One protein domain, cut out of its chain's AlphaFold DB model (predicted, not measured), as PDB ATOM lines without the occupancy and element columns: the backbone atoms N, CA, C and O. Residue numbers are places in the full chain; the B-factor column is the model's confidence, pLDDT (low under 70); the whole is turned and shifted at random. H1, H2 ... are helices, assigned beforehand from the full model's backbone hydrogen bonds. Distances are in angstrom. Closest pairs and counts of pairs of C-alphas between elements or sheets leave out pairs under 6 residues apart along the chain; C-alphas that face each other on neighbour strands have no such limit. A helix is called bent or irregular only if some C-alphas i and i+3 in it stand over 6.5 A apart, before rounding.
ATOM      1  N   ASP A 151      53.495  17.967 -32.710       79.69
ATOM      2  CA  ASP A 151      52.576  17.197 -33.569       79.69
ATOM      3  C   ASP A 151      51.468  16.487 -32.777       79.69
ATOM      4  O   ASP A 151      50.334  16.330 -33.239       79.69
ATOM      5  N   TYR A 152      51.761  16.095 -31.532       76.06
ATOM      6  CA  TYR A 152      50.779  15.449 -30.664       76.06
ATOM      7  C   TYR A 152      49.592  16.349 -30.341       76.06
ATOM      8  O   TYR A 152      48.495  15.834 -30.121       76.06
ATOM      9  N   ASN A 153      49.797  17.666 -30.282       86.19
ATOM     10  CA  ASN A 153      48.718  18.623 -30.065       86.19
ATOM     11  C   ASN A 153      47.852  18.769 -31.319       86.19
ATOM     12  O   ASN A 153      46.624  18.800 -31.194       86.19
ATOM     13  N   GLN A 154      48.472  18.788 -32.503       88.38
ATOM     14  CA  GLN A 154      47.799  19.084 -33.768       88.38
ATOM     15  C   GLN A 154      46.616  18.150 -34.024       88.38
ATOM     16  O   GLN A 154      45.498  18.606 -34.238       88.38
ATOM     17  N   LYS A 155      46.805  16.842 -33.818       90.00
ATOM     18  CA  LYS A 155      45.729  15.845 -33.938       90.00
ATOM     19  C   LYS A 155      44.484  16.171 -33.102       90.00
ATOM     20  O   LYS A 155      43.363  15.853 -33.504       90.00
ATOM     21  N   TYR A 156      44.658  16.713 -31.895       91.06
ATOM     22  CA  TYR A 156      43.525  17.063 -31.034       91.06
ATOM     23  C   TYR A 156      42.875  18.370 -31.473       91.06
ATOM     24  O   TYR A 156      41.648  18.454 -31.446       91.06
ATOM     25  N   PHE A 157      43.669  19.342 -31.922       91.31
ATOM     26  CA  PHE A 157      43.158  20.580 -32.499       91.31
ATOM     27  C   PHE A 157      42.361  20.321 -33.779       91.31
ATOM     28  O   PHE A 157      41.208  20.734 -33.853       91.31
ATOM     29  N   ASP A 158      42.883  19.533 -34.719       90.62
ATOM     30  CA  ASP A 158      42.173  19.163 -35.951       90.62
ATOM     31  C   ASP A 158      40.837  18.489 -35.639       90.62
ATOM     32  O   ASP A 158      39.792  18.824 -36.203       90.62
ATOM     33  N   ARG A 159      40.843  17.563 -34.672       91.00
ATOM     34  CA  ARG A 159      39.620  16.901 -34.216       91.00
ATOM     35  C   ARG A 159      38.647  17.899 -33.589       91.00
ATOM     36  O   ARG A 159      37.449  17.793 -33.836       91.00
ATOM     37  N   TRP A 160      39.124  18.836 -32.778       92.06
ATOM     38  CA  TRP A 160      38.294  19.875 -32.173       92.06
ATOM     39  C   TRP A 160      37.663  20.789 -33.230       92.06
ATOM     40  O   TRP A 160      36.445  20.967 -33.234       92.06
ATOM     41  N   TYR A 161      38.444  21.275 -34.195       90.19
ATOM     42  CA  TYR A 161      37.936  22.107 -35.287       90.19
ATOM     43  C   TYR A 161      36.964  21.348 -36.188       90.19
ATOM     44  O   TYR A 161      35.925  21.888 -36.574       90.19
ATOM     45  N   HIS A 162      37.220  20.064 -36.449       90.00
ATOM     46  CA  HIS A 162      36.263  19.199 -37.128       90.00
ATOM     47  C   HIS A 162      34.936  19.104 -36.357       90.00
ATOM     48  O   HIS A 162      33.863  19.172 -36.956       90.00
ATOM     49  N   LEU A 163      34.976  18.985 -35.024       89.56
ATOM     50  CA  LEU A 163      33.767  18.948 -34.194       89.56
ATOM     51  C   LEU A 163      32.991  20.276 -34.213       89.56
ATOM     52  O   LEU A 163      31.762  20.256 -34.204       89.56
ATOM     53  N   LEU A 164      33.684  21.414 -34.302       86.81
ATOM     54  CA  LEU A 164      33.063  22.738 -34.416       86.81
ATOM     55  C   LEU A 164      32.415  22.999 -35.789       86.81
ATOM     56  O   LEU A 164      31.427  23.744 -35.876       86.81
ATOM     57  N   ARG A 165      32.961  22.403 -36.858       84.31
ATOM     58  CA  ARG A 165      32.506  22.590 -38.249       84.31
ATOM     59  C   ARG A 165      31.461  21.558 -38.678       84.31
ATOM     60  O   ARG A 165      30.355  21.932 -39.064       84.31
ATOM     61  N   ASN A 166      31.801  20.277 -38.556       84.94
ATOM     62  CA  ASN A 166      31.141  19.189 -39.285       84.94
ATOM     63  C   ASN A 166      30.297  18.266 -38.396       84.94
ATOM     64  O   ASN A 166      29.547  17.439 -38.907       84.94
ATOM     65  N   SER A 167      30.413  18.361 -37.068       85.88
ATOM     66  CA  SER A 167      29.674  17.461 -36.178       85.88
ATOM     67  C   SER A 167      28.169  17.759 -36.180       85.88
ATOM     68  O   SER A 167      27.786  18.932 -36.126       85.88
ATOM     69  N   PRO A 168      27.297  16.735 -36.108       82.00
ATOM     70  CA  PRO A 168      25.874  16.943 -35.830       82.00
ATOM     71  C   PRO A 168      25.648  17.646 -34.481       82.00
ATOM     72  O   PRO A 168      24.672  18.367 -34.307       82.00
ATOM     73  N   LEU A 169      26.595  17.512 -33.545       82.94
ATOM     74  CA  LEU A 169      26.586  18.182 -32.243       82.94
ATOM     75  C   LEU A 169      27.405  19.485 -32.237       82.94
ATOM     76  O   LEU A 169      27.836  19.934 -31.176       82.94
ATOM     77  N   LYS A 170      27.637  20.125 -33.392       84.38
ATOM     78  CA  LYS A 170      28.392  21.392 -33.476       84.38
ATOM     79  C   LYS A 170      27.853  22.484 -32.544       84.38
ATOM     80  O   LYS A 170      28.641  23.259 -32.017       84.38
ATOM     81  N   GLY A 171      26.539  22.513 -32.288       80.25
ATOM     82  CA  GLY A 171      25.920  23.433 -31.326       80.25
ATOM     83  C   GLY A 171      26.466  23.272 -29.904       80.25
ATOM     84  O   GLY A 171      26.785  24.267 -29.263       80.25
ATOM     85  N   TYR A 172      26.671  22.030 -29.452       84.88
ATOM     86  CA  TYR A 172      27.294  21.739 -28.159       84.88
ATOM     87  C   TYR A 172      28.749  22.212 -28.113       84.88
ATOM     88  O   TYR A 172      29.130  22.930 -27.197       84.88
ATOM     89  N   TYR A 173      29.565  21.856 -29.108       88.06
ATOM     90  CA  TYR A 173      30.984  22.231 -29.108       88.06
ATOM     91  C   TYR A 173      31.193  23.745 -29.222       88.06
ATOM     92  O   TYR A 173      32.073  24.285 -28.559       88.06
ATOM     93  N   ARG A 174      30.354  24.443 -29.999       86.69
ATOM     94  CA  ARG A 174      30.360  25.913 -30.078       86.69
ATOM     95  C   ARG A 174      29.923  26.554 -28.764       86.69
ATOM     96  O   ARG A 174      30.546  27.522 -28.347       86.69
ATOM     97  N   TYR A 175      28.919  25.989 -28.090       86.44
ATOM     98  CA  TYR A 175      28.544  26.422 -26.743       86.44
ATOM     99  C   TYR A 175      29.699  26.242 -25.750       86.44
ATOM    100  O   TYR A 175      29.964  27.142 -24.961       86.44
ATOM    101  N   LEU A 176      30.425  25.118 -25.807       90.38
ATOM    102  CA  LEU A 176      31.613  24.927 -24.973       90.38
ATOM    103  C   LEU A 176      32.697  25.956 -25.282       90.38
ATOM    104  O   LEU A 176      33.251  26.517 -24.344       90.38
ATOM    105  N   ALA A 177      32.986  26.201 -26.564       89.69
ATOM    106  CA  ALA A 177      33.940  27.226 -26.968       89.69
ATOM    107  C   ALA A 177      33.545  28.578 -26.360       89.69
ATOM    108  O   ALA A 177      34.296  29.114 -25.561       89.69
ATOM    109  N   TRP A 178      32.317  29.041 -26.598       87.19
ATOM    110  CA  TRP A 178      31.791  30.288 -26.036       87.19
ATOM    111  C   TRP A 178      31.879  30.364 -24.501       87.19
ATOM    112  O   TRP A 178      32.426  31.318 -23.956       87.19
ATOM    113  N   LYS A 179      31.373  29.345 -23.793       88.50
ATOM    114  CA  LYS A 179      31.302  29.321 -22.321       88.50
ATOM    115  C   LYS A 179      32.682  29.374 -21.666       88.50
ATOM    116  O   LYS A 179      32.824  29.907 -20.564       88.50
ATOM    117  N   TYR A 180      33.670  28.737 -22.291       92.62
ATOM    118  CA  TYR A 180      34.985  28.528 -21.697       92.62
ATOM    119  C   TYR A 180      36.085  29.414 -22.261       92.62
ATOM    120  O   TYR A 180      37.096  29.563 -21.582       92.62
ATOM    121  N   GLU A 181      35.894  30.032 -23.427       91.62
ATOM    122  CA  GLU A 181      36.853  30.966 -24.025       91.62
ATOM    123  C   GLU A 181      37.339  32.024 -23.022       91.62
ATOM    124  O   GLU A 181      38.541  32.047 -22.754       91.62
ATOM    125  N   PRO A 182      36.467  32.819 -22.361       91.50
ATOM    126  CA  PRO A 182      36.941  33.842 -21.428       91.50
ATOM    127  C   PRO A 182      37.680  33.241 -20.226       91.50
ATOM    128  O   PRO A 182      38.600  33.853 -19.697       91.50
ATOM    129  N   LYS A 183      37.316  32.023 -19.804       94.50
ATOM    130  CA  LYS A 183      37.938  31.343 -18.658       94.50
ATOM    131  C   LYS A 183      39.306  30.759 -18.990       94.50
ATOM    132  O   LYS A 183      40.140  30.648 -18.106       94.50
ATOM    133  N   PHE A 184      39.531  30.333 -20.228       95.44
ATOM    134  CA  PHE A 184      40.835  29.835 -20.664       95.44
ATOM    135  C   PHE A 184      41.752  30.959 -21.143       95.44
ATOM    136  O   PHE A 184      42.971  30.839 -21.000       95.44
ATOM    137  N   ALA A 185      41.180  32.073 -21.605       93.25
ATOM    138  CA  ALA A 185      41.924  33.275 -21.956       93.25
ATOM    139  C   ALA A 185      42.732  33.821 -20.767       93.25
ATOM    140  O   ALA A 185      43.863  34.259 -20.964       93.25
ATOM    141  N   THR A 186      42.238  33.692 -19.525       94.50
ATOM    142  CA  THR A 186      43.000  34.071 -18.314       94.50
ATOM    143  C   THR A 186      44.292  33.272 -18.135       94.50
ATOM    144  O   THR A 186      45.209  33.727 -17.463       94.50
ATOM    145  N   TYR A 187      44.386  32.086 -18.743       93.00
ATOM    146  CA  TYR A 187      45.582  31.241 -18.747       93.00
ATOM    147  C   TYR A 187      46.386  31.362 -20.056       93.00
ATOM    148  O   TYR A 187      47.373  30.650 -20.254       93.00
ATOM    149  N   GLY A 188      45.980  32.259 -20.962       93.00
ATOM    150  CA  GLY A 188      46.614  32.474 -22.262       93.00
ATOM    151  C   GLY A 188      46.299  31.395 -23.301       93.00
ATOM    152  O   GLY A 188      47.095  31.191 -24.218       93.00
ATOM    153  N   TYR A 189      45.175  30.689 -23.156       94.44
ATOM    154  CA  TYR A 189      44.701  29.688 -24.112       94.44
ATOM    155  C   TYR A 189      43.410  30.140 -24.792       94.44
ATOM    156  O   TYR A 189      42.581  30.803 -24.179       94.44
ATOM    157  N   SER A 190      43.226  29.741 -26.049       92.25
ATOM    158  CA  SER A 190      42.041  30.069 -26.843       92.25
ATOM    159  C   SER A 190      41.517  28.816 -27.536       92.25
ATOM    160  O   SER A 190      42.272  28.082 -28.173       92.25
ATOM    161  N   LEU A 191      40.218  28.552 -27.400       90.06
ATOM    162  CA  LEU A 191      39.544  27.397 -27.995       90.06
ATOM    163  C   LEU A 191      39.135  27.641 -29.449       90.06
ATOM    164  O   LEU A 191      38.772  26.689 -30.149       90.06
ATOM    165  N   THR A 192      39.160  28.900 -29.884       85.56
ATOM    166  CA  THR A 192      38.746  29.343 -31.220       85.56
ATOM    167  C   THR A 192      39.891  29.937 -32.036       85.56
ATOM    168  O   THR A 192      39.661  30.357 -33.165       85.56
ATOM    169  N   LYS A 193      41.130  29.962 -31.530       77.69
ATOM    170  CA  LYS A 193      42.294  30.476 -32.272       77.69
ATOM    171  C   LYS A 193      42.458  29.755 -33.617       77.69
ATOM    172  O   LYS A 193      42.647  28.547 -33.654       77.69
ATOM    173  N   GLY A 194      42.391  30.491 -34.728       63.94
ATOM    174  CA  GLY A 194      42.427  29.919 -36.087       63.94
ATOM    175  C   GLY A 194      41.070  29.423 -36.613       63.94
ATOM    176  O   GLY A 194      40.982  28.873 -37.710       63.94
ATOM    177  N   PHE A 195      39.996  29.630 -35.852       62.84
ATOM    178  CA  PHE A 195      38.621  29.445 -36.283       62.84
ATOM    179  C   PHE A 195      37.895  30.789 -36.177       62.84
ATOM    180  O   PHE A 195      37.475  31.185 -35.093       62.84
ATOM    181  N   GLU A 196      37.744  31.488 -37.308       55.69
ATOM    182  CA  GLU A 196      36.869  32.662 -37.430       55.69
ATOM    183  C   GLU A 196      35.408  32.222 -37.263       55.69
ATOM    184  O   GLU A 196      34.650  32.021 -38.214       55.69
ATOM    185  N   LEU A 197      34.991  32.008 -36.020       55.44
ATOM    186  CA  LEU A 197      33.588  32.142 -35.681       55.44
ATOM    187  C   LEU A 197      33.282  33.621 -35.840       55.44
ATOM    188  O   LEU A 197      33.772  34.415 -35.044       55.44
ATOM    189  N   SER A 198      32.489  33.984 -36.851       48.44
ATOM    190  CA  SER A 198      31.836  35.293 -36.876       48.44
ATOM    191  C   SER A 198      31.318  35.569 -35.464       48.44
ATOM    192  O   SER A 198      30.524  34.778 -34.942       48.44
ATOM    193  N   GLU A 199      31.818  36.632 -34.828       48.97
ATOM    194  CA  GLU A 199      31.466  37.020 -33.455       48.97
ATOM    195  C   GLU A 199      29.943  37.046 -33.258       48.97
ATOM    196  O   GLU A 199      29.446  36.689 -32.191       48.97
ATOM    197  N   ALA A 200      29.184  37.321 -34.326       44.19
ATOM    198  CA  ALA A 200      27.728  37.259 -34.363       44.19
ATOM    199  C   ALA A 200      27.141  35.883 -33.977       44.19
ATOM    200  O   ALA A 200      26.093  35.826 -33.341       44.19
ATOM    201  N   VAL A 201      27.794  34.758 -34.292       51.69
ATOM    202  CA  VAL A 201      27.306  33.402 -33.949       51.69
ATOM    203  C   VAL A 201      27.540  33.063 -32.472       51.69
ATOM    204  O   VAL A 201      26.792  32.266 -31.901       51.69
ATOM    205  N   LEU A 202      28.567  33.655 -31.856       53.38
ATOM    206  CA  LEU A 202      28.904  33.465 -30.442       53.38
ATOM    207  C   LEU A 202      28.138  34.440 -29.534       53.38
ATOM    208  O   LEU A 202      27.697  34.040 -28.460       53.38
ATOM    209  N   HIS A 203      27.934  35.688 -29.969       49.94
ATOM    210  CA  HIS A 203      27.268  36.729 -29.181       49.94
ATOM    211  C   HIS A 203      25.735  36.697 -29.256       49.94
ATOM    212  O   HIS A 203      25.064  37.143 -28.325       49.94
ATOM    213  N   HIS A 204      25.144  36.148 -30.323       46.12
ATOM    214  CA  HIS A 204      23.698  36.221 -30.533       46.12
ATOM    215  C   HIS A 204      22.930  35.108 -29.809       46.12
ATOM    216  O   HIS A 204      22.290  34.272 -30.453       46.12
ATOM    217  N   ARG A 205      22.978  35.046 -28.468       51.09
ATOM    218  CA  ARG A 205      22.173  34.063 -27.720       51.09
ATOM    219  C   ARG A 205      22.099  34.360 -26.206       51.09
ATOM    220  O   ARG A 205      22.963  33.949 -25.447       51.09
ATOM    221  N   GLY A 206      21.041  35.071 -25.784       57.31
ATOM    222  CA  GLY A 206      20.720  35.400 -24.376       57.31
ATOM    223  C   GLY A 206      20.286  34.196 -23.516       57.31
ATOM    224  O   GLY A 206      20.583  33.066 -23.874       57.31
ATOM    225  N   LYS A 207      19.531  34.406 -22.419       53.69
ATOM    226  CA  LYS A 207      19.118  33.380 -21.413       53.69
ATOM    227  C   LYS A 207      18.651  32.018 -21.977       53.69
ATOM    228  O   LYS A 207      18.876  30.983 -21.357       53.69
ATOM    229  N   LEU A 208      18.027  32.000 -23.158       54.81
ATOM    230  CA  LEU A 208      17.620  30.773 -23.862       54.81
ATOM    231  C   LEU A 208      18.822  29.885 -24.257       54.81
ATOM    232  O   LEU A 208      18.728  28.662 -24.251       54.81
ATOM    233  N   SER A 209      19.968  30.493 -24.559       67.19
ATOM    234  CA  SER A 209      21.245  29.831 -24.841       67.19
ATOM    235  C   SER A 209      21.815  29.105 -23.637       67.19
ATOM    236  O   SER A 209      22.328  28.002 -23.792       67.19
ATOM    237  N   ASP A 210      21.697  29.689 -22.445       71.25
ATOM    238  CA  ASP A 210      22.211  29.074 -21.223       71.25
ATOM    239  C   ASP A 210      21.398  27.840 -20.845       71.25
ATOM    240  O   ASP A 210      21.977  26.806 -20.517       71.25
ATOM    241  N   ALA A 211      20.069  27.901 -20.981       74.94
ATOM    242  CA  ALA A 211      19.195  26.749 -20.773       74.94
ATOM    243  C   ALA A 211      19.469  25.625 -21.792       74.94
ATOM    244  O   ALA A 211      19.635  24.463 -21.417       74.94
ATOM    245  N   ILE A 212      19.596  25.968 -23.080       78.69
ATOM    246  CA  ILE A 212      19.969  25.016 -24.142       78.69
ATOM    247  C   ILE A 212      21.382  24.456 -23.907       78.69
ATOM    248  O   ILE A 212      21.645  23.274 -24.128       78.69
ATOM    249  N   GLY A 213      22.299  25.293 -23.437       78.75
ATOM    250  CA  GLY A 213      23.669  24.939 -23.104       78.75
ATOM    251  C   GLY A 213      23.765  23.957 -21.942       78.75
ATOM    252  O   GLY A 213      24.451  22.940 -22.047       78.75
ATOM    253  N   ALA A 214      23.021  24.215 -20.865       81.62
ATOM    254  CA  ALA A 214      22.881  23.302 -19.737       81.62
ATOM    255  C   ALA A 214      22.286  21.962 -20.185       81.62
ATOM    256  O   ALA A 214      22.821  20.906 -19.839       81.62
ATOM    257  N   PHE A 215      21.254  21.989 -21.034       85.75
ATOM    258  CA  PHE A 215      20.700  20.779 -21.637       85.75
ATOM    259  C   PHE A 215      21.758  19.990 -22.422       85.75
ATOM    260  O   PHE A 215      21.879  18.780 -22.226       85.75
ATOM    261  N   TYR A 216      22.579  20.648 -23.251       85.88
ATOM    262  CA  TYR A 216      23.659  19.958 -23.961       85.88
ATOM    263  C   TYR A 216      24.677  19.317 -23.014       85.88
ATOM    264  O   TYR A 216      25.121  18.196 -23.269       85.88
ATOM    265  N   CYS A 217      25.052  20.002 -21.930       85.31
ATOM    266  CA  CYS A 217      25.961  19.448 -20.928       85.31
ATOM    267  C   CYS A 217      25.370  18.201 -20.260       85.31
ATOM    268  O   CYS A 217      26.022  17.157 -20.247       85.31
ATOM    269  N   HIS A 218      24.118  18.269 -19.798       85.75
ATOM    270  CA  HIS A 218      23.438  17.126 -19.188       85.75
ATOM    271  C   HIS A 218      23.262  15.958 -20.165       85.75
ATOM    272  O   HIS A 218      23.507  14.809 -19.798       85.75
ATOM    273  N   ALA A 219      22.909  16.234 -21.423       84.94
ATOM    274  CA  ALA A 219      22.808  15.213 -22.462       84.94
ATOM    275  C   ALA A 219      24.166  14.541 -22.733       84.94
ATOM    276  O   ALA A 219      24.243  13.315 -22.861       84.94
ATOM    277  N   ALA A 220      25.253  15.318 -22.776       84.44
ATOM    278  CA  ALA A 220      26.602  14.784 -22.936       84.44
ATOM    279  C   ALA A 220      27.016  13.909 -21.740       84.44
ATOM    280  O   ALA A 220      27.586  12.831 -21.932       84.44
ATOM    281  N   ASP A 221      26.698  14.328 -20.517       86.81
ATOM    282  CA  ASP A 221      26.984  13.554 -19.310       86.81
ATOM    283  C   ASP A 221      26.178  12.253 -19.266       86.81
ATOM    284  O   ASP A 221      26.767  11.190 -19.046       86.81
ATOM    285  N   ALA A 222      24.883  12.299 -19.590       85.50
ATOM    286  CA  ALA A 222      24.024  11.120 -19.709       85.50
ATOM    287  C   ALA A 222      24.553  10.134 -20.763       85.50
ATOM    288  O   ALA A 222      24.651   8.931 -20.506       85.50
ATOM    289  N   TYR A 223      24.989  10.640 -21.922       85.44
ATOM    290  CA  TYR A 223      25.634   9.819 -22.944       85.44
ATOM    291  C   TYR A 223      26.904   9.145 -22.405       85.44
ATOM    292  O   TYR A 223      27.087   7.936 -22.569       85.44
ATOM    293  N   THR A 224      27.774   9.888 -21.711       84.12
ATOM    294  CA  THR A 224      28.998   9.298 -21.148       84.12
ATOM    295  C   THR A 224      28.716   8.268 -20.056       84.12
ATOM    296  O   THR A 224      29.406   7.248 -19.989       84.12
ATOM    297  N   LEU A 225      27.678   8.478 -19.243       84.25
ATOM    298  CA  LEU A 225      27.215   7.511 -18.252       84.25
ATOM    299  C   LEU A 225      26.757   6.216 -18.929       84.25
ATOM    300  O   LEU A 225      27.223   5.142 -18.557       84.25
ATOM    301  N   MET A 226      25.938   6.306 -19.978       85.06
ATOM    302  CA  MET A 226      25.492   5.138 -20.744       85.06
ATOM    303  C   MET A 226      26.675   4.354 -21.337       85.06
ATOM    304  O   MET A 226      26.730   3.123 -21.243       85.06
ATOM    305  N   VAL A 227      27.661   5.054 -21.909       83.56
ATOM    306  CA  VAL A 227      28.888   4.440 -22.447       83.56
ATOM    307  C   VAL A 227      29.669   3.709 -21.351       83.56
ATOM    308  O   VAL A 227      30.073   2.559 -21.552       83.56
ATOM    309  N   ARG A 228      29.851   4.334 -20.182       83.94
ATOM    310  CA  ARG A 228      30.515   3.708 -19.029       83.94
ATOM    311  C   ARG A 228      29.779   2.468 -18.554       83.94
ATOM    312  O   ARG A 228      30.413   1.422 -18.436       83.94
ATOM    313  N   SER A 229      28.468   2.562 -18.341       83.25
ATOM    314  CA  SER A 229      27.636   1.443 -17.893       83.25
ATOM    315  C   SER A 229      27.732   0.267 -18.861       83.25
ATOM    316  O   SER A 229      27.902  -0.874 -18.438       83.25
ATOM    317  N   ARG A 230      27.757   0.529 -20.175       86.19
ATOM    318  CA  ARG A 230      27.975  -0.511 -21.190       86.19
ATOM    319  C   ARG A 230      29.352  -1.170 -21.074       86.19
ATOM    320  O   ARG A 230      29.465  -2.388 -21.215       86.19
ATOM    321  N   ILE A 231      30.410  -0.393 -20.857       83.06
ATOM    322  CA  ILE A 231      31.784  -0.910 -20.738       83.06
ATOM    323  C   ILE A 231      31.954  -1.716 -19.447       83.06
ATOM    324  O   ILE A 231      32.480  -2.830 -19.488       83.06
ATOM    325  N   GLN A 232      31.483  -1.178 -18.324       82.62
ATOM    326  CA  GLN A 232      31.520  -1.838 -17.023       82.62
ATOM    327  C   GLN A 232      30.657  -3.100 -17.019       82.62
ATOM    328  O   GLN A 232      31.132  -4.143 -16.581       82.62
ATOM    329  N   GLY A 233      29.457  -3.055 -17.604       84.25
ATOM    330  CA  GLY A 233      28.586  -4.218 -17.771       84.25
ATOM    331  C   GLY A 233      29.251  -5.324 -18.592       84.25
ATOM    332  O   GLY A 233      29.297  -6.472 -18.158       84.25
ATOM    333  N   LYS A 234      29.881  -4.988 -19.728       85.19
ATOM    334  CA  LYS A 234      30.680  -5.957 -20.503       85.19
ATOM    335  C   LYS A 234      31.830  -6.549 -19.685       85.19
ATOM    336  O   LYS A 234      32.078  -7.750 -19.766       85.19
ATOM    337  N   ALA A 235      32.544  -5.727 -18.915       82.38
ATOM    338  CA  ALA A 235      33.632  -6.194 -18.060       82.38
ATOM    339  C   ALA A 235      33.125  -7.115 -16.938       82.38
ATOM    340  O   ALA A 235      33.740  -8.147 -16.678       82.38
ATOM    341  N   TYR A 236      31.992  -6.775 -16.321       84.94
ATOM    342  CA  TYR A 236      31.324  -7.571 -15.296       84.94
ATOM    343  C   TYR A 236      30.862  -8.923 -15.845       84.94
ATOM    344  O   TYR A 236      31.263  -9.957 -15.315       84.94
ATOM    345  N   ILE A 237      30.124  -8.935 -16.962       86.25
ATOM    346  CA  ILE A 237      29.681 -10.168 -17.634       86.25
ATOM    347  C   ILE A 237      30.887 -11.041 -17.980       86.25
ATOM    348  O   ILE A 237      30.901 -12.235 -17.688       86.25
ATOM    349  N   LYS A 238      31.949 -10.448 -18.538       85.00
ATOM    350  CA  LYS A 238      33.184 -11.175 -18.847       85.00
ATOM    351  C   LYS A 238      33.812 -11.798 -17.598       85.00
ATOM    352  O   LYS A 238      34.273 -12.935 -17.678       85.00
ATOM    353  N   ARG A 239      33.848 -11.087 -16.464       83.62
ATOM    354  CA  ARG A 239      34.360 -11.615 -15.185       83.62
ATOM    355  C   ARG A 239      33.498 -12.761 -14.661       83.62
ATOM    356  O   ARG A 239      34.057 -13.785 -14.293       83.62
ATOM    357  N   GLN A 240      32.175 -12.625 -14.706       86.75
ATOM    358  CA  GLN A 240      31.233 -13.663 -14.272       86.75
ATOM    359  C   GLN A 240      31.345 -14.933 -15.126       86.75
ATOM    360  O   GLN A 240      31.496 -16.029 -14.591       86.75
ATOM    361  N   LEU A 241      31.376 -14.793 -16.455       84.81
ATOM    362  CA  LEU A 241      31.620 -15.916 -17.367       84.81
ATOM    363  C   LEU A 241      32.993 -16.552 -17.121       84.81
ATOM    364  O   LEU A 241      33.107 -17.772 -17.087       84.81
ATOM    365  N   SER A 242      34.030 -15.739 -16.892       78.62
ATOM    366  CA  SER A 242      35.373 -16.240 -16.565       78.62
ATOM    367  C   SER A 242      35.409 -16.987 -15.232       78.62
ATOM    368  O   SER A 242      36.150 -17.956 -15.124       78.62
ATOM    369  N   ALA A 243      34.621 -16.578 -14.238       83.62
ATOM    370  CA  ALA A 243      34.538 -17.263 -12.951       83.62
ATOM    371  C   ALA A 243      33.831 -18.623 -13.063       83.62
ATOM    372  O   ALA A 243      34.267 -19.584 -12.438       83.62
ATOM    373  N   ARG A 244      32.790 -18.717 -13.904       86.31
ATOM    374  CA  ARG A 244      31.993 -19.940 -14.121       86.31
ATOM    375  C   ARG A 244      32.595 -20.921 -15.138       86.31
ATOM    376  O   ARG A 244      32.085 -22.024 -15.290       86.31
ATOM    377  N   LEU A 245      33.647 -20.529 -15.856       84.06
ATOM    378  CA  LEU A 245      34.314 -21.383 -16.840       84.06
ATOM    379  C   LEU A 245      35.104 -22.517 -16.148       84.06
ATOM    380  O   LEU A 245      35.921 -22.221 -15.272       84.06
ATOM    381  N   PRO A 246      34.945 -23.784 -16.572       85.00
ATOM    382  CA  PRO A 246      35.784 -24.893 -16.122       85.00
ATOM    383  C   PRO A 246      37.283 -24.641 -16.362       85.00
ATOM    384  O   PRO A 246      37.675 -24.139 -17.421       85.00
ATOM    385  N   GLU A 247      38.137 -25.048 -15.418       81.81
ATOM    386  CA  GLU A 247      39.603 -24.923 -15.516       81.81
ATOM    387  C   GLU A 247      40.237 -25.449 -16.820       81.81
ATOM    388  O   GLU A 247      41.055 -24.728 -17.405       81.81
ATOM    389  N   PRO A 248      39.852 -26.614 -17.382       81.62
ATOM    390  CA  PRO A 248      40.442 -27.074 -18.643       81.62
ATOM    391  C   PRO A 248      40.172 -26.115 -19.815       81.62
ATOM    392  O   PRO A 248      41.019 -25.948 -20.696       81.62
ATOM    393  N   LEU A 249      39.027 -25.425 -19.817       79.19
ATOM    394  CA  LEU A 249      38.712 -24.417 -20.831       79.19
ATOM    395  C   LEU A 249      39.514 -23.131 -20.616       79.19
ATOM    396  O   LEU A 249      40.013 -22.560 -21.588       79.19
ATOM    397  N   LYS A 250      39.720 -22.696 -19.365       79.69
ATOM    398  CA  LYS A 250      40.593 -21.550 -19.053       79.69
ATOM    399  C   LYS A 250      42.025 -21.791 -19.527       79.69
ATOM    400  O   LYS A 250      42.620 -20.899 -20.138       79.69
ATOM    401  N   LEU A 251      42.555 -22.995 -19.306       80.75
ATOM    402  CA  LEU A 251      43.886 -23.390 -19.768       80.75
ATOM    403  C   LEU A 251      43.967 -23.402 -21.298       80.75
ATOM    404  O   LEU A 251      44.863 -22.763 -21.850       80.75
ATOM    405  N   LYS A 252      42.997 -24.009 -22.000       82.50
ATOM    406  CA  LYS A 252      42.930 -23.962 -23.477       82.50
ATOM    407  C   LYS A 252      42.910 -22.524 -24.005       82.50
ATOM    408  O   LYS A 252      43.684 -22.190 -24.900       82.50
ATOM    409  N   ILE A 253      42.103 -21.642 -23.412       80.81
ATOM    410  CA  ILE A 253      42.048 -20.219 -23.785       80.81
ATOM    411  C   ILE A 253      43.397 -19.527 -23.533       80.81
ATOM    412  O   ILE A 253      43.845 -18.734 -24.365       80.81
ATOM    413  N   LYS A 254      44.067 -19.817 -22.409       80.19
ATOM    414  CA  LYS A 254      45.397 -19.275 -22.086       80.19
ATOM    415  C   LYS A 254      46.449 -19.738 -23.099       80.19
ATOM    416  O   LYS A 254      47.226 -18.908 -23.569       80.19
ATOM    417  N   HIS A 255      46.432 -21.014 -23.487       78.56
ATOM    418  CA  HIS A 255      47.316 -21.567 -24.516       78.56
ATOM    419  C   HIS A 255      47.077 -20.932 -25.889       78.56
ATOM    420  O   HIS A 255      48.037 -20.494 -26.522       78.56
ATOM    421  N   ILE A 256      45.817 -20.791 -26.317       79.88
ATOM    422  CA  ILE A 256      45.465 -20.133 -27.586       79.88
ATOM    423  C   ILE A 256      45.934 -18.674 -27.585       79.88
ATOM    424  O   ILE A 256      46.576 -18.235 -28.535       79.88
ATOM    425  N   ARG A 257      45.689 -17.923 -26.500       75.44
ATOM    426  CA  ARG A 257      46.164 -16.533 -26.384       75.44
ATOM    427  C   ARG A 257      47.681 -16.432 -26.443       75.44
ATOM    428  O   ARG A 257      48.180 -15.530 -27.104       75.44
ATOM    429  N   ARG A 258      48.399 -17.349 -25.786       72.44
ATOM    430  CA  ARG A 258      49.867 -17.387 -25.810       72.44
ATOM    431  C   ARG A 258      50.391 -17.683 -27.219       72.44
ATOM    432  O   ARG A 258      51.339 -17.041 -27.657       72.44
TER     433      ARG A 258
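AT A GLANCE: This is residues 151 to 258 of the 270 residues of the protein "Sulfotransferase" of Verrucomicrobia bacterium (UniProt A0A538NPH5). One long helix, H4, makes the longest axis of an open frame, with a loose group of helices near its first end and a lone helix, H5, turning off at its other end. In the group H2 packs across H4, H1 and H2 meet at a corner, and the short H3 and the long link before it complete it; residues 151 to 156 of H1 and 251 to 258 of H5 stick out to the same side of H4, far from each other. The printed part has 108 residues with five named helices, in the order H1, H2, H3, H4, H5, and no named strand: the class is all helix. The whole is extended, with a radius of gyration of the C-alphas of 22.1 A, and elongated, with spans of 67 by 35 by 27 A.

IN THESE COORDINATES: H4, residues 207 to 244, is the longest helix, 55.3 A from C-alpha 207 at (19.118, 33.380, -21.413) to C-alpha 244 at (31.993, -19.940, -14.121). H5, residues 247 to 258, measures 16.4 A and ends with C-alpha 258 at (49.867, -17.387, -25.810). H1, residues 151 to 165, measures 21.3 A and begins with C-alpha 151 at (52.576, 17.197, -33.569). H2, residues 170 to 185, measures 21.4 A; it is irregular, with C-alphas 179 and 182 7.3 A apart, and has a kink of 36 degrees near residue 179. H3, residues 199 to 203, measures 6.0 A.

HOW THE PARTS SIT: H4 touches H2 with residues 213 to 217 alone, closest at the C-alphas of Tyr 216 and Tyr 172, 5.8 A apart, and their lines are about perpendicular at 76 degrees. H2 is the hub, touching three helices. H1 and H2 touch only at the corner, closest at the C-alphas of Leu 164 and Lys 170, 5.0 A apart, at a steep tilt of 53 degrees, opposite ways. H2 and H3 only just touch, with 3 pairs of C-alphas within 8 A, the closest being Trp 178 and Leu 202 at 6.2 A. H4 and H5 are close but not clearly touching, with the C-alphas of Ser 242 and Lys 250 closest at 7.9 A. H1 and H4 are apart, and so are H3 and H4. Each O i to N i+4 pair is within hydrogen-bond range in H3, H4 and H5, against 9 of 11 in H1 and 10 of 12 in H2.

THE WHOLE: The two C-alphas farthest apart are those of Ala 200 and Pro 248, 67.4 A. Residues 221 to 241 of H4 stand free. The printed part has no cut. The link from H2 to H3, residues 186 to 198, is long; the other three links are tight. The mean pLDDT of the printed part is 80.6, and residues 194 to 209 are under 70.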